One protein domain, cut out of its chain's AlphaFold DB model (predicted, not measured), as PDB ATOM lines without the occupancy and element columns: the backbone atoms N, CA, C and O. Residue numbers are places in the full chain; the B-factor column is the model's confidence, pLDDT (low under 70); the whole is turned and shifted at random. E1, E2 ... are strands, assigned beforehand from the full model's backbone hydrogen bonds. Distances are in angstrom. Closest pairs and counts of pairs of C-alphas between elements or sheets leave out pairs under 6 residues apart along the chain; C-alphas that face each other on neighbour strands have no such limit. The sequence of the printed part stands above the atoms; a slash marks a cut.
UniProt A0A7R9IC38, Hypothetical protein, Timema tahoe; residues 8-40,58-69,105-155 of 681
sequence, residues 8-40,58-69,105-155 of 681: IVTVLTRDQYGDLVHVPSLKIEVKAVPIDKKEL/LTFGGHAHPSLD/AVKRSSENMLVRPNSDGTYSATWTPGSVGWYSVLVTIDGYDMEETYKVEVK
ATOM      1  N   ILE A   8     129.876  93.634  82.156       91.50
ATOM      2  CA  ILE A   8     129.463  92.785  83.278       91.50
ATOM      3  C   ILE A   8     128.488  93.594  84.135       91.50
ATOM      4  O   ILE A   8     128.779  94.741  84.478       91.50
ATOM      5  N   VAL A   9     127.344  93.000  84.461       91.56
ATOM      6  CA  VAL A   9     126.386  93.488  85.457       91.56
ATOM      7  C   VAL A   9     126.515  92.587  86.681       91.56
ATOM      8  O   VAL A   9     126.442  91.367  86.555       91.56
ATOM      9  N   THR A  10     126.726  93.169  87.861       91.69
ATOM     10  CA  THR A  10     126.782  92.408  89.117       91.69
ATOM     11  C   THR A  10     125.421  92.460  89.795       91.69
ATOM     12  O   THR A  10     124.975  93.537  90.182       91.69
ATOM     13  N   VAL A  11     124.783  91.304  89.962       90.94
ATOM     14  CA  VAL A  11     123.580  91.145  90.790       90.94
ATOM     15  C   VAL A  11     124.016  90.767  92.206       90.94
ATOM     16  O   VAL A  11     124.925  89.952  92.385       90.94
ATOM     17  N   LEU A  12     123.383  91.372  93.209       90.38
ATOM     18  CA  LEU A  12     123.638  91.141  94.630       90.38
ATOM     19  C   LEU A  12     122.371  90.548  95.253       90.38
ATOM     20  O   LEU A  12     121.340  91.217  95.235       90.38
ATOM     21  N   THR A  13     122.421  89.336  95.809       89.00
ATOM     22  CA  THR A  13     121.269  88.808  96.554       89.00
ATOM     23  C   THR A  13     121.264  89.361  97.970       89.00
ATOM     24  O   THR A  13     122.243  89.233  98.708       89.00
ATOM     25  N   ARG A  14     120.151  89.993  98.339       87.81
ATOM     26  CA  ARG A  14     119.901  90.546  99.671       87.81
ATOM     27  C   ARG A  14     118.676  89.904 100.297       87.81
ATOM     28  O   ARG A  14     117.798  89.428  99.580       87.81
ATOM     29  N   ASP A  15     118.636  89.893 101.619       85.88
ATOM     30  CA  ASP A  15     117.444  89.517 102.367       85.88
ATOM     31  C   ASP A  15     116.468  90.699 102.543       85.88
ATOM     32  O   ASP A  15     116.693  91.815 102.069       85.88
ATOM     33  N   GLN A  16     115.370  90.444 103.254       85.50
ATOM     34  CA  GLN A  16     114.322  91.421 103.571       85.50
ATOM     35  C   GLN A  16     114.762  92.574 104.498       85.50
ATOM     36  O   GLN A  16     113.998  93.518 104.690       85.50
ATOM     37  N   TYR A  17     115.963  92.505 105.081       88.69
ATOM     38  CA  TYR A  17     116.569  93.566 105.893       88.69
ATOM     39  C   TYR A  17     117.630  94.359 105.109       88.69
ATOM     40  O   TYR A  17     118.051  95.431 105.548       88.69
ATOM     41  N   GLY A  18     118.007  93.881 103.918       83.25
ATOM     42  CA  GLY A  18     118.982  94.496 103.019       83.25
ATOM     43  C   GLY A  18     120.399  93.932 103.146       83.25
ATOM     44  O   GLY A  18     121.292  94.394 102.425       83.25
ATOM     45  N   ASP A  19     120.613  92.938 104.010       85.31
ATOM     46  CA  ASP A  19     121.911  92.293 104.210       85.31
ATOM     47  C   ASP A  19     122.216  91.300 103.082       85.31
ATOM     48  O   ASP A  19     121.321  90.678 102.506       85.31
ATOM     49  N   LEU A  20     123.498  91.158 102.723       85.31
ATOM     50  CA  LEU A  20     123.925  90.245 101.659       85.31
ATOM     51  C   LEU A  20     123.755  88.787 102.097       85.31
ATOM     52  O   LEU A  20     124.377  88.342 103.062       85.31
ATOM     53  N   VAL A  21     122.964  88.028 101.338       85.81
ATOM     54  CA  VAL A  21     122.656  86.622 101.617       85.81
ATOM     55  C   VAL A  21     123.182  85.726 100.500       85.81
ATOM     56  O   VAL A  21     122.972  85.993  99.316       85.81
ATOM     57  N   HIS A  22     123.852  84.632 100.866       85.75
ATOM     58  CA  HIS A  22     124.215  83.574  99.926       85.75
ATOM     59  C   HIS A  22     123.272  82.378 100.084       85.75
ATOM     60  O   HIS A  22     123.322  81.666 101.084       85.75
ATOM     61  N   VAL A  23     122.440  82.146  99.068       82.56
ATOM     62  CA  VAL A  23     121.584  80.959  98.958       82.56
ATOM     63  C   VAL A  23     122.228  79.979  97.966       82.56
ATOM     64  O   VAL A  23     122.357  80.318  96.786       82.56
ATOM     65  N   PRO A  24     122.656  78.778  98.398       77.38
ATOM     66  CA  PRO A  24     123.149  77.748  97.488       77.38
ATOM     67  C   PRO A  24     122.068  77.300  96.496       77.38
ATOM     68  O   PRO A  24     120.900  77.190  96.854       77.38
ATOM     69  N   SER A  25     122.473  76.994  95.262       80.94
ATOM     70  CA  SER A  25     121.604  76.505  94.172       80.94
ATOM     71  C   SER A  25     120.524  77.468  93.648       80.94
ATOM     72  O   SER A  25     119.771  77.070  92.763       80.94
ATOM     73  N   LEU A  26     120.475  78.720  94.122       87.69
ATOM     74  CA  LEU A  26     119.556  79.751  93.627       87.69
ATOM     75  C   LEU A  26     119.783  80.030  92.128       87.69
ATOM     76  O   LEU A  26     120.912  80.300  91.697       87.69
ATOM     77  N   LYS A  27     118.718  79.995  91.324       90.50
ATOM     78  CA  LYS A  27     118.773  80.194  89.873       90.50
ATOM     79  C   LYS A  27     118.422  81.640  89.519       90.50
ATOM     80  O   LYS A  27     117.252  82.009  89.488       90.50
ATOM     81  N   ILE A  28     119.432  82.444  89.187       92.44
ATOM     82  CA  ILE A  28     119.234  83.810  88.679       92.44
ATOM     83  C   ILE A  28     119.372  83.844  87.155       92.44
ATOM     84  O   ILE A  28     120.398  83.436  86.607       92.44
ATOM     85  N   GLU A  29     118.366  84.398  86.488       94.25
ATOM     86  CA  GLU A  29     118.404  84.793  85.079       94.25
ATOM     87  C   GLU A  29     118.353  86.325  84.969       94.25
ATOM     88  O   GLU A  29     117.745  87.003  85.798       94.25
ATOM     89  N   VAL A  30     119.027  86.889  83.961       95.06
ATOM     90  CA  VAL A  30     119.090  88.343  83.738       95.06
ATOM     91  C   VAL A  30     118.906  88.637  82.252       95.06
ATOM     92  O   VAL A  30     119.531  87.996  81.401       95.06
ATOM     93  N   LYS A  31     118.054  89.614  81.929       94.56
ATOM     94  CA  LYS A  31     117.597  89.888  80.561       94.56
ATOM     95  C   LYS A  31     117.546  91.386  80.278       94.56
ATOM     96  O   LYS A  31     116.878  92.132  80.986       94.56
ATOM     97  N   ALA A  32     118.220  91.826  79.221       94.69
ATOM     98  CA  ALA A  32     118.150  93.193  78.726       94.69
ATOM     99  C   ALA A  32     117.010  93.322  77.705       94.69
ATOM    100  O   ALA A  32     117.092  92.809  76.589       94.69
ATOM    101  N   VAL A  33     115.941  94.022  78.073       92.25
ATOM    102  CA  VAL A  33     114.805  94.329  77.197       92.25
ATOM    103  C   VAL A  33     114.957  95.754  76.659       92.25
ATOM    104  O   VAL A  33     114.992  96.693  77.453       92.25
ATOM    105  N   PRO A  34     115.060  95.962  75.337       90.00
ATOM    106  CA  PRO A  34     115.041  97.290  74.733       90.00
ATOM    107  C   PRO A  34     113.826  98.118  75.162       90.00
ATOM    108  O   PRO A  34     112.696  97.649  75.075       90.00
ATOM    109  N   ILE A  35     114.068  99.361  75.577       87.50
ATOM    110  CA  ILE A  35     113.025 100.351  75.884       87.50
ATOM    111  C   ILE A  35     113.246 101.619  75.065       87.50
ATOM    112  O   ILE A  35     114.374 101.923  74.649       87.50
ATOM    113  N   ASP A  36     112.181 102.383  74.853       78.44
ATOM    114  CA  ASP A  36     112.260 103.668  74.171       78.44
ATOM    115  C   ASP A  36     112.418 104.824  75.158       78.44
ATOM    116  O   ASP A  36     111.870 104.840  76.259       78.44
ATOM    117  N   LYS A  37     113.151 105.859  74.731       64.81
ATOM    118  CA  LYS A  37     113.481 107.035  75.557       64.81
ATOM    119  C   LYS A  37     112.245 107.795  76.078       64.81
ATOM    120  O   LYS A  37     112.362 108.596  77.000       64.81
ATOM    121  N   LYS A  38     111.067 107.544  75.498       60.56
ATOM    122  CA  LYS A  38     109.775 108.111  75.907       60.56
ATOM    123  C   LYS A  38     109.265 107.544  77.245       60.56
ATOM    124  O   LYS A  38     108.522 108.232  77.931       60.56
ATOM    125  N   GLU A  39     109.709 106.350  77.644       53.94
ATOM    126  CA  GLU A  39     109.289 105.640  78.873       53.94
ATOM    127  C   GLU A  39     110.287 105.814  80.039       53.94
ATOM    128  O   GLU A  39     110.329 105.037  81.001       53.94
ATOM    129  N   LEU A  40     111.142 106.835  79.948       55.69
ATOM    130  CA  LEU A  40     112.199 107.125  80.918       55.69
ATOM    131  C   LEU A  40     111.875 108.298  81.863       55.69
ATOM    132  O   LEU A  40     112.748 108.725  82.610       55.69
ATOM    133  N   LEU A  58     105.725 119.172  54.573       62.81
ATOM    134  CA  LEU A  58     106.972 119.452  53.863       62.81
ATOM    135  C   LEU A  58     108.126 118.503  54.248       62.81
ATOM    136  O   LEU A  58     109.220 118.639  53.707       62.81
ATOM    137  N   THR A  59     107.905 117.553  55.166       69.62
ATOM    138  CA  THR A  59     108.943 116.632  55.678       69.62
ATOM    139  C   THR A  59     109.538 115.739  54.579       69.62
ATOM    140  O   THR A  59     110.719 115.416  54.650       69.62
ATOM    141  N   PHE A  60     108.742 115.400  53.558       76.44
ATOM    142  CA  PHE A  60     109.157 114.653  52.359       76.44
ATOM    143  C   PHE A  60     109.049 115.525  51.097       76.44
ATOM    144  O   PHE A  60     108.442 115.136  50.102       76.44
ATOM    145  N   GLY A  61     109.464 116.794  51.189       76.31
ATOM    146  CA  GLY A  61     109.387 117.761  50.084       76.31
ATOM    147  C   GLY A  61     107.969 118.150  49.625       76.31
ATOM    148  O   GLY A  61     107.832 118.859  48.633       76.31
ATOM    149  N   GLY A  62     106.921 117.712  50.333       78.06
ATOM    150  CA  GLY A  62     105.515 117.834  49.918       78.06
ATOM    151  C   GLY A  62     104.846 116.500  49.562       78.06
ATOM    152  O   GLY A  62     103.634 116.468  49.345       78.06
ATOM    153  N   HIS A  63     105.600 115.398  49.503       78.19
ATOM    154  CA  HIS A  63     105.058 114.060  49.273       78.19
ATOM    155  C   HIS A  63     104.406 113.467  50.533       78.19
ATOM    156  O   HIS A  63     104.636 113.909  51.662       78.19
ATOM    157  N   ALA A  64     103.570 112.444  50.328       81.69
ATOM    158  CA  ALA A  64     103.011 111.642  51.412       81.69
ATOM    159  C   ALA A  64     104.123 110.920  52.200       81.69
ATOM    160  O   ALA A  64     105.272 110.869  51.773       81.69
ATOM    161  N   HIS A  65     103.789 110.324  53.345       78.50
ATOM    162  CA  HIS A  65     104.734 109.429  54.010       78.50
ATOM    163  C   HIS A  65     104.956 108.182  53.126       78.50
ATOM    164  O   HIS A  65     103.962 107.571  52.718       78.50
ATOM    165  N   PRO A  66     106.205 107.772  52.831       83.50
ATOM    166  CA  PRO A  66     106.472 106.543  52.088       83.50
ATOM    167  C   PRO A  66     105.901 105.326  52.829       83.50
ATOM    168  O   PRO A  66     105.910 105.266  54.064       83.50
ATOM    169  N   SER A  67     105.389 104.354  52.072       82.62
ATOM    170  CA  SER A  67     104.906 103.079  52.607       82.62
ATOM    171  C   SER A  67     106.063 102.227  53.131       82.62
ATOM    172  O   SER A  67     107.189 102.331  52.655       82.62
ATOM    173  N   LEU A  68     105.780 101.366  54.110       80.38
ATOM    174  CA  LEU A  68     106.757 100.417  54.664       80.38
ATOM    175  C   LEU A  68     106.412  98.957  54.335       80.38
ATOM    176  O   LEU A  68     107.262  98.080  54.457       80.38
ATOM    177  N   ASP A  69     105.182  98.704  53.884       80.62
ATOM    178  CA  ASP A  69     104.652  97.370  53.580       80.62
ATOM    179  C   ASP A  69     104.966  96.901  52.147       80.62
ATOM    180  O   ASP A  69     104.659  95.768  51.777       80.62
ATOM    181  N   ALA A 105     113.470 102.076  63.112       58.56
ATOM    182  CA  ALA A 105     114.664 101.662  63.835       58.56
ATOM    183  C   ALA A 105     114.508 100.177  64.193       58.56
ATOM    184  O   ALA A 105     113.549  99.813  64.877       58.56
ATOM    185  N   VAL A 106     115.405  99.337  63.651       57.66
ATOM    186  CA  VAL A 106     115.295  97.867  63.655       57.66
ATOM    187  C   VAL A 106     114.821  97.392  65.022       57.66
ATOM    188  O   VAL A 106     115.459  97.723  66.021       57.66
ATOM    189  N   LYS A 107     113.702  96.649  65.068       62.69
ATOM    190  CA  LYS A 107     113.093  96.180  66.323       62.69
ATOM    191  C   LYS A 107     114.120  95.378  67.119       62.69
ATOM    192  O   LYS A 107     114.344  94.199  66.856       62.69
ATOM    193  N   ARG A 108     114.749  96.059  68.077       78.31
ATOM    194  CA  ARG A 108     115.785  95.521  68.953       78.31
ATOM    195  C   ARG A 108     115.173  94.342  69.713       78.31
ATOM    196  O   ARG A 108     114.114  94.487  70.323       78.31
ATOM    197  N   SER A 109     115.797  93.172  69.636       81.19
ATOM    198  CA  SER A 109     115.360  91.984  70.372       81.19
ATOM    199  C   SER A 109     115.759  92.082  71.847       81.19
ATOM    200  O   SER A 109     116.692  92.797  72.205       81.19
ATOM    201  N   SER A 110     115.060  91.358  72.725       89.25
ATOM    202  CA  SER A 110     115.516  91.193  74.108       89.25
ATOM    203  C   SER A 110     116.719  90.252  74.166       89.25
ATOM    204  O   SER A 110     116.652  89.144  73.630       89.25
ATOM    205  N   GLU A 111     117.776  90.663  74.853       91.69
ATOM    206  CA  GLU A 111     119.059  89.964  74.926       91.69
ATOM    207  C   GLU A 111     119.213  89.297  76.306       91.69
ATOM    208  O   GLU A 111     119.163  89.967  77.339       91.69
ATOM    209  N   ASN A 112     119.395  87.974  76.348       92.94
ATOM    210  CA  ASN A 112     119.634  87.241  77.599       92.94
ATOM    211  C   ASN A 112     121.121  87.327  77.989       92.94
ATOM    212  O   ASN A 112     121.993  87.196  77.128       92.94
ATOM    213  N   MET A 113     121.423  87.514  79.276       94.75
ATOM    214  CA  MET A 113     122.800  87.594  79.783       94.75
ATOM    215  C   MET A 113     123.303  86.235  80.283       94.75
ATOM    216  O   MET A 113     122.539  85.439  80.831       94.75
ATOM    217  N   LEU A 114     124.610  85.979  80.168       92.94
ATOM    218  CA  LEU A 114     125.232  84.785  80.743       92.94
ATOM    219  C   LEU A 114     125.577  85.039  82.218       92.94
ATOM    220  O   LEU A 114     126.600  85.647  82.533       92.94
ATOM    221  N   VAL A 115     124.720  84.564  83.118       93.56
ATOM    222  CA  VAL A 115     124.891  84.683  84.575       93.56
ATOM    223  C   VAL A 115     125.858  83.618  85.104       93.56
ATOM    224  O   VAL A 115     125.808  82.458  84.694       93.56
ATOM    225  N   ARG A 116     126.744  84.000  86.032       91.75
ATOM    226  CA  ARG A 116     127.650  83.091  86.755       91.75
ATOM    227  C   ARG A 116     127.636  83.408  88.258       91.75
ATOM    228  O   ARG A 116     127.865  84.568  88.599       91.75
ATOM    229  N   PRO A 117     127.395  82.439  89.159       89.44
ATOM    230  CA  PRO A 117     127.486  82.666  90.601       89.44
ATOM    231  C   PRO A 117     128.948  82.825  91.039       89.44
ATOM    232  O   PRO A 117     129.813  82.068  90.599       89.44
ATOM    233  N   ASN A 118     129.218  83.763  91.948       87.25
ATOM    234  CA  ASN A 118     130.558  84.016  92.492       87.25
ATOM    235  C   ASN A 118     130.806  83.313  93.851       87.25
ATOM    236  O   ASN A 118     131.875  83.459  94.438       87.25
ATOM    237  N   SER A 119     129.847  82.508  94.338       79.88
ATOM    238  CA  SER A 119     129.863  81.757  95.620       79.88
ATOM    239  C   SER A 119     129.912  82.589  96.918       79.88
ATOM    240  O   SER A 119     130.142  82.048  97.993       79.88
ATOM    241  N   ASP A 120     129.634  83.890  96.826       82.31
ATOM    242  CA  ASP A 120     129.683  84.873  97.921       82.31
ATOM    243  C   ASP A 120     128.353  85.637  98.137       82.31
ATOM    244  O   ASP A 120     128.304  86.594  98.903       82.31
ATOM    245  N   GLY A 121     127.274  85.239  97.450       79.56
ATOM    246  CA  GLY A 121     126.013  86.002  97.386       79.56
ATOM    247  C   GLY A 121     125.954  87.021  96.237       79.56
ATOM    248  O   GLY A 121     124.992  87.779  96.121       79.56
ATOM    249  N   THR A 122     126.955  87.041  95.355       90.38
ATOM    250  CA  THR A 122     126.966  87.872  94.146       90.38
ATOM    251  C   THR A 122     126.997  87.025  92.872       90.38
ATOM    252  O   THR A 122     127.456  85.876  92.856       90.38
ATOM    253  N   TYR A 123     126.474  87.589  91.783       92.06
ATOM    254  CA  TYR A 123     126.341  86.919  90.491       92.06
ATOM    255  C   TYR A 123     126.804  87.856  89.375       92.06
ATOM    256  O   TYR A 123     126.372  89.005  89.285       92.06
ATOM    257  N   SER A 124     127.681  87.359  88.509       93.88
ATOM    258  CA  SER A 124     128.249  88.094  87.381       93.88
ATOM    259  C   SER A 124     127.471  87.778  86.103       93.88
ATOM    260  O   SER A 124     127.650  86.704  85.527       93.88
ATOM    261  N   ALA A 125     126.618  88.692  85.646       94.81
ATOM    262  CA  ALA A 125     125.907  88.590  84.374       94.81
ATOM    263  C   ALA A 125     126.730  89.252  83.256       94.81
ATOM    264  O   ALA A 125     126.891  90.474  83.227       94.81
ATOM    265  N   THR A 126     127.290  88.455  82.343       93.25
ATOM    266  CA  THR A 126     128.057  88.972  81.202       93.25
ATOM    267  C   THR A 126     127.150  89.234  79.999       93.25
ATOM    268  O   THR A 126     126.326  88.397  79.621       93.25
ATOM    269  N   TRP A 127     127.302  90.414  79.392       94.12
ATOM    270  CA  TRP A 127     126.463  90.892  78.289       94.12
ATOM    271  C   TRP A 127     127.276  91.741  77.308       94.12
ATOM    272  O   TRP A 127     128.003  92.645  77.718       94.12
ATOM    273  N   THR A 128     127.127  91.477  76.010       93.50
ATOM    274  CA  THR A 128     127.682  92.296  74.923       93.50
ATOM    275  C   THR A 128     126.505  92.896  74.155       93.50
ATOM    276  O   THR A 128     125.905  92.167  73.368       93.50
ATOM    277  N   PRO A 129     126.146  94.176  74.372       91.19
ATOM    278  CA  PRO A 129     124.947  94.761  73.777       91.19
ATOM    279  C   PRO A 129     124.977  94.736  72.248       91.19
ATOM    280  O   PRO A 129     125.901  95.289  71.640       91.19
ATOM    281  N   GLY A 130     123.963  94.125  71.635       87.06
ATOM    282  CA  GLY A 130     123.851  93.977  70.183       87.06
ATOM    283  C   GLY A 130     123.490  95.266  69.439       87.06
ATOM    284  O   GLY A 130     123.760  95.375  68.245       87.06
ATOM    285  N   SER A 131     122.907  96.256  70.123       87.69
ATOM    286  CA  SER A 131     122.524  97.541  69.524       87.69
ATOM    287  C   SER A 131     122.648  98.720  70.497       87.69
ATOM    288  O   SER A 131     122.745  98.546  71.712       87.69
ATOM    289  N   VAL A 132     122.652  99.946  69.967       87.81
ATOM    290  CA  VAL A 132     122.594 101.178  70.772       87.81
ATOM    291  C   VAL A 132     121.164 101.514  71.197       87.81
ATOM    292  O   VAL A 132     120.197 101.163  70.523       87.81
ATOM    293  N   GLY A 133     121.026 102.238  72.306       88.94
ATOM    294  CA  GLY A 133     119.740 102.692  72.834       88.94
ATOM    295  C   GLY A 133     119.593 102.455  74.333       88.94
ATOM    296  O   GLY A 133     120.559 102.151  75.032       88.94
ATOM    297  N   TRP A 134     118.372 102.608  74.836       92.25
ATOM    298  CA  TRP A 134     118.038 102.309  76.229       92.25
ATOM    299  C   TRP A 134     117.522 100.878  76.365       92.25
ATOM    300  O   TRP A 134     116.825 100.373  75.483       92.25
ATOM    301  N   TYR A 135     117.871 100.233  77.472       93.06
ATOM    302  CA  TYR A 135     117.419  98.897  77.846       93.06
ATOM    303  C   TYR A 135     116.945  98.919  79.305       93.06
ATOM    304  O   TYR A 135     117.532  99.611  80.136       93.06
ATOM    305  N   SER A 136     115.907  98.153  79.621       93.06
ATOM    306  CA  SER A 136     115.572  97.740  80.982       93.06
ATOM    307  C   SER A 136     116.239  96.395  81.250       93.06
ATOM    308  O   SER A 136     116.044  95.451  80.485       93.06
ATOM    309  N   VAL A 137     117.046  96.298  82.303       94.44
ATOM    310  CA  VAL A 137     117.574  95.021  82.785       94.44
ATOM    311  C   VAL A 137     116.584  94.455  83.798       94.44
ATOM    312  O   VAL A 137     116.338  95.063  84.839       94.44
ATOM    313  N   LEU A 138     116.011  93.306  83.449       93.94
ATOM    314  CA  LEU A 138     115.118  92.506  84.282       93.94
ATOM    315  C   LEU A 138     115.914  91.372  84.936       93.94
ATOM    316  O   LEU A 138     116.843  90.834  84.323       93.94
ATOM    317  N   VAL A 139     115.528  91.004  86.156       93.56
ATOM    318  CA  VAL A 139     116.117  89.903  86.927       93.56
ATOM    319  C   VAL A 139     115.003  88.944  87.337       93.56
ATOM    320  O   VAL A 139     113.984  89.375  87.874       93.56
ATOM    321  N   THR A 140     115.216  87.653  87.107       93.19
ATOM    322  CA  THR A 140     114.279  86.576  87.445       93.19
ATOM    323  C   THR A 140     114.982  85.611  88.397       93.19
ATOM    324  O   THR A 140     116.098  85.168  88.111       93.19
ATOM    325  N   ILE A 141     114.357  85.280  89.529       91.88
ATOM    326  CA  ILE A 141     114.918  84.405  90.573       91.88
ATOM    327  C   ILE A 141     114.021  83.174  90.716       91.88
ATOM    328  O   ILE A 141     112.833  83.302  90.993       91.88
ATOM    329  N   ASP A 142     114.567  81.983  90.464       90.50
ATOM    330  CA  ASP A 142     113.867  80.685  90.474       90.50
ATOM    331  C   ASP A 142     112.579  80.621  89.613       90.50
ATOM    332  O   ASP A 142     111.755  79.723  89.763       90.50
ATOM    333  N   GLY A 143     112.436  81.541  88.650       87.75
ATOM    334  CA  GLY A 143     111.258  81.681  87.780       87.75
ATOM    335  C   GLY A 143     110.286  82.798  88.180       87.75
ATOM    336  O   GLY A 143     109.318  83.026  87.459       87.75
ATOM    337  N   TYR A 144     110.546  83.513  89.277       90.50
ATOM    338  CA  TYR A 144     109.802  84.703  89.694       90.50
ATOM    339  C   TYR A 144     110.502  85.972  89.195       90.50
ATOM    340  O   TYR A 144     111.667  86.210  89.521       90.50
ATOM    341  N   ASP A 145     109.805  86.788  88.406       88.94
ATOM    342  CA  ASP A 145     110.314  88.083  87.946       88.94
ATOM    343  C   ASP A 145     110.333  89.103  89.094       88.94
ATOM    344  O   ASP A 145     109.381  89.199  89.871       88.94
ATOM    345  N   MET A 146     111.417  89.872  89.206       89.25
ATOM    346  CA  MET A 146     111.552  90.950  90.190       89.25
ATOM    347  C   MET A 146     110.972  92.265  89.650       89.25
ATOM    348  O   MET A 146     111.202  92.629  88.498       89.25
ATOM    349  N   GLU A 147     110.269  93.014  90.504       76.50
ATOM    350  CA  GLU A 147     109.635  94.292  90.132       76.50
ATOM    351  C   GLU A 147     110.644  95.443  89.910       76.50
ATOM    352  O   GLU A 147     110.332  96.427  89.234       76.50
ATOM    353  N   GLU A 148     111.873  95.334  90.432       76.44
ATOM    354  CA  GLU A 148     112.924  96.331  90.203       76.44
ATOM    355  C   GLU A 148     113.445  96.300  88.755       76.44
ATOM    356  O   GLU A 148     114.115  95.361  88.321       76.44
ATOM    357  N   THR A 149     113.199  97.383  88.010       78.44
ATOM    358  CA  THR A 149     113.620  97.526  86.607       78.44
ATOM    359  C   THR A 149     114.845  98.432  86.461       78.44
ATOM    360  O   THR A 149     114.785  99.653  86.627       78.44
ATOM    361  N   TYR A 150     115.990  97.848  86.101       89.25
ATOM    362  CA  TYR A 150     117.272  98.557  86.056       89.25
ATOM    363  C   TYR A 150     117.532  99.171  84.669       89.25
ATOM    364  O   TYR A 150     118.054  98.524  83.759       89.25
ATOM    365  N   LYS A 151     117.157 100.443  84.485       91.75
ATOM    366  CA  LYS A 151     117.263 101.166  83.199       91.75
ATOM    367  C   LYS A 151     118.710 101.588  82.884       91.75
ATOM    368  O   LYS A 151     119.347 102.277  83.679       91.75
ATOM    369  N   VAL A 152     119.226 101.230  81.703       91.94
ATOM    370  CA  VAL A 152     120.622 101.471  81.288       91.94
ATOM    371  C   VAL A 152     120.758 101.956  79.839       91.94
ATOM    372  O   VAL A 152     120.040 101.524  78.938       91.94
ATOM    373  N   GLU A 153     121.716 102.856  79.603       93.12
ATOM    374  CA  GLU A 153     122.012 103.442  78.289       93.12
ATOM    375  C   GLU A 153     123.206 102.749  77.608       93.12
ATOM    376  O   GLU A 153     124.313 102.685  78.162       93.12
ATOM    377  N   VAL A 154     123.013 102.269  76.380       91.44
ATOM    378  CA  VAL A 154     124.047 101.701  75.505       91.44
ATOM    379  C   VAL A 154     124.393 102.711  74.410       91.44
ATOM    380  O   VAL A 154     123.547 103.071  73.592       91.44
ATOM    381  N   LYS A 155     125.649 103.168  74.392       90.19
ATOM    382  CA  LYS A 155     126.159 104.178  73.446       90.19
ATOM    383  C   LYS A 155     126.967 103.551  72.318       90.19
ATOM    384  O   LYS A 155     127.417 102.412  72.430       90.19
TER     385      LYS A 155
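Overview. This is residues 8 to 40, 58 to 69 and 105 to 155 of the 681 residues of the protein "Hypothetical protein" of Timema tahoe (UniProt A0A7R9IC38). With little regular structure, this is a small sandwich, sheets E1 E4 E3 and E2 E5 E6 face to face, lengthened by residues 58 to 69, which stand free. The printed 96 residues, all strand in class, include 37 in six antiparallel strands, E1 to E6 in order. It is only just loose, close to extended: radius of gyration of the C-alphas 18.6 A, spans 64 by 24 by 24 A.

Arrangement. Start at E1, residues 8 to 12, the antiparallel neighbour of E4, residues 122 to 127: N 9 to O 125 is 2.8 A, within hydrogen-bond range. E3, residues 114 to 117, forms a hairpin with E4; N 116 to O 124 is 2.9 A. E2, residues 28 to 35, neighbours E5, residues 133 to 141; N 31 to O 138 is 2.9 A. E6, residues 150 to 154, forms a hairpin with E5; N 135 to O 152 is 2.9 A.

Along the chain. Find E1 starting at C-alpha 8, (129.463, 92.785, 83.278), and E6 ending at C-alpha 154, (124.047, 101.701, 75.505). E5 spans 25.9 A.

Size, cuts and confidence. Cuts separate C-alphas 40 and 58 by 30.2 A, 69 and 105 by 15.0 A. Link E1 to E2 is long. Nine residues have pLDDT under 70.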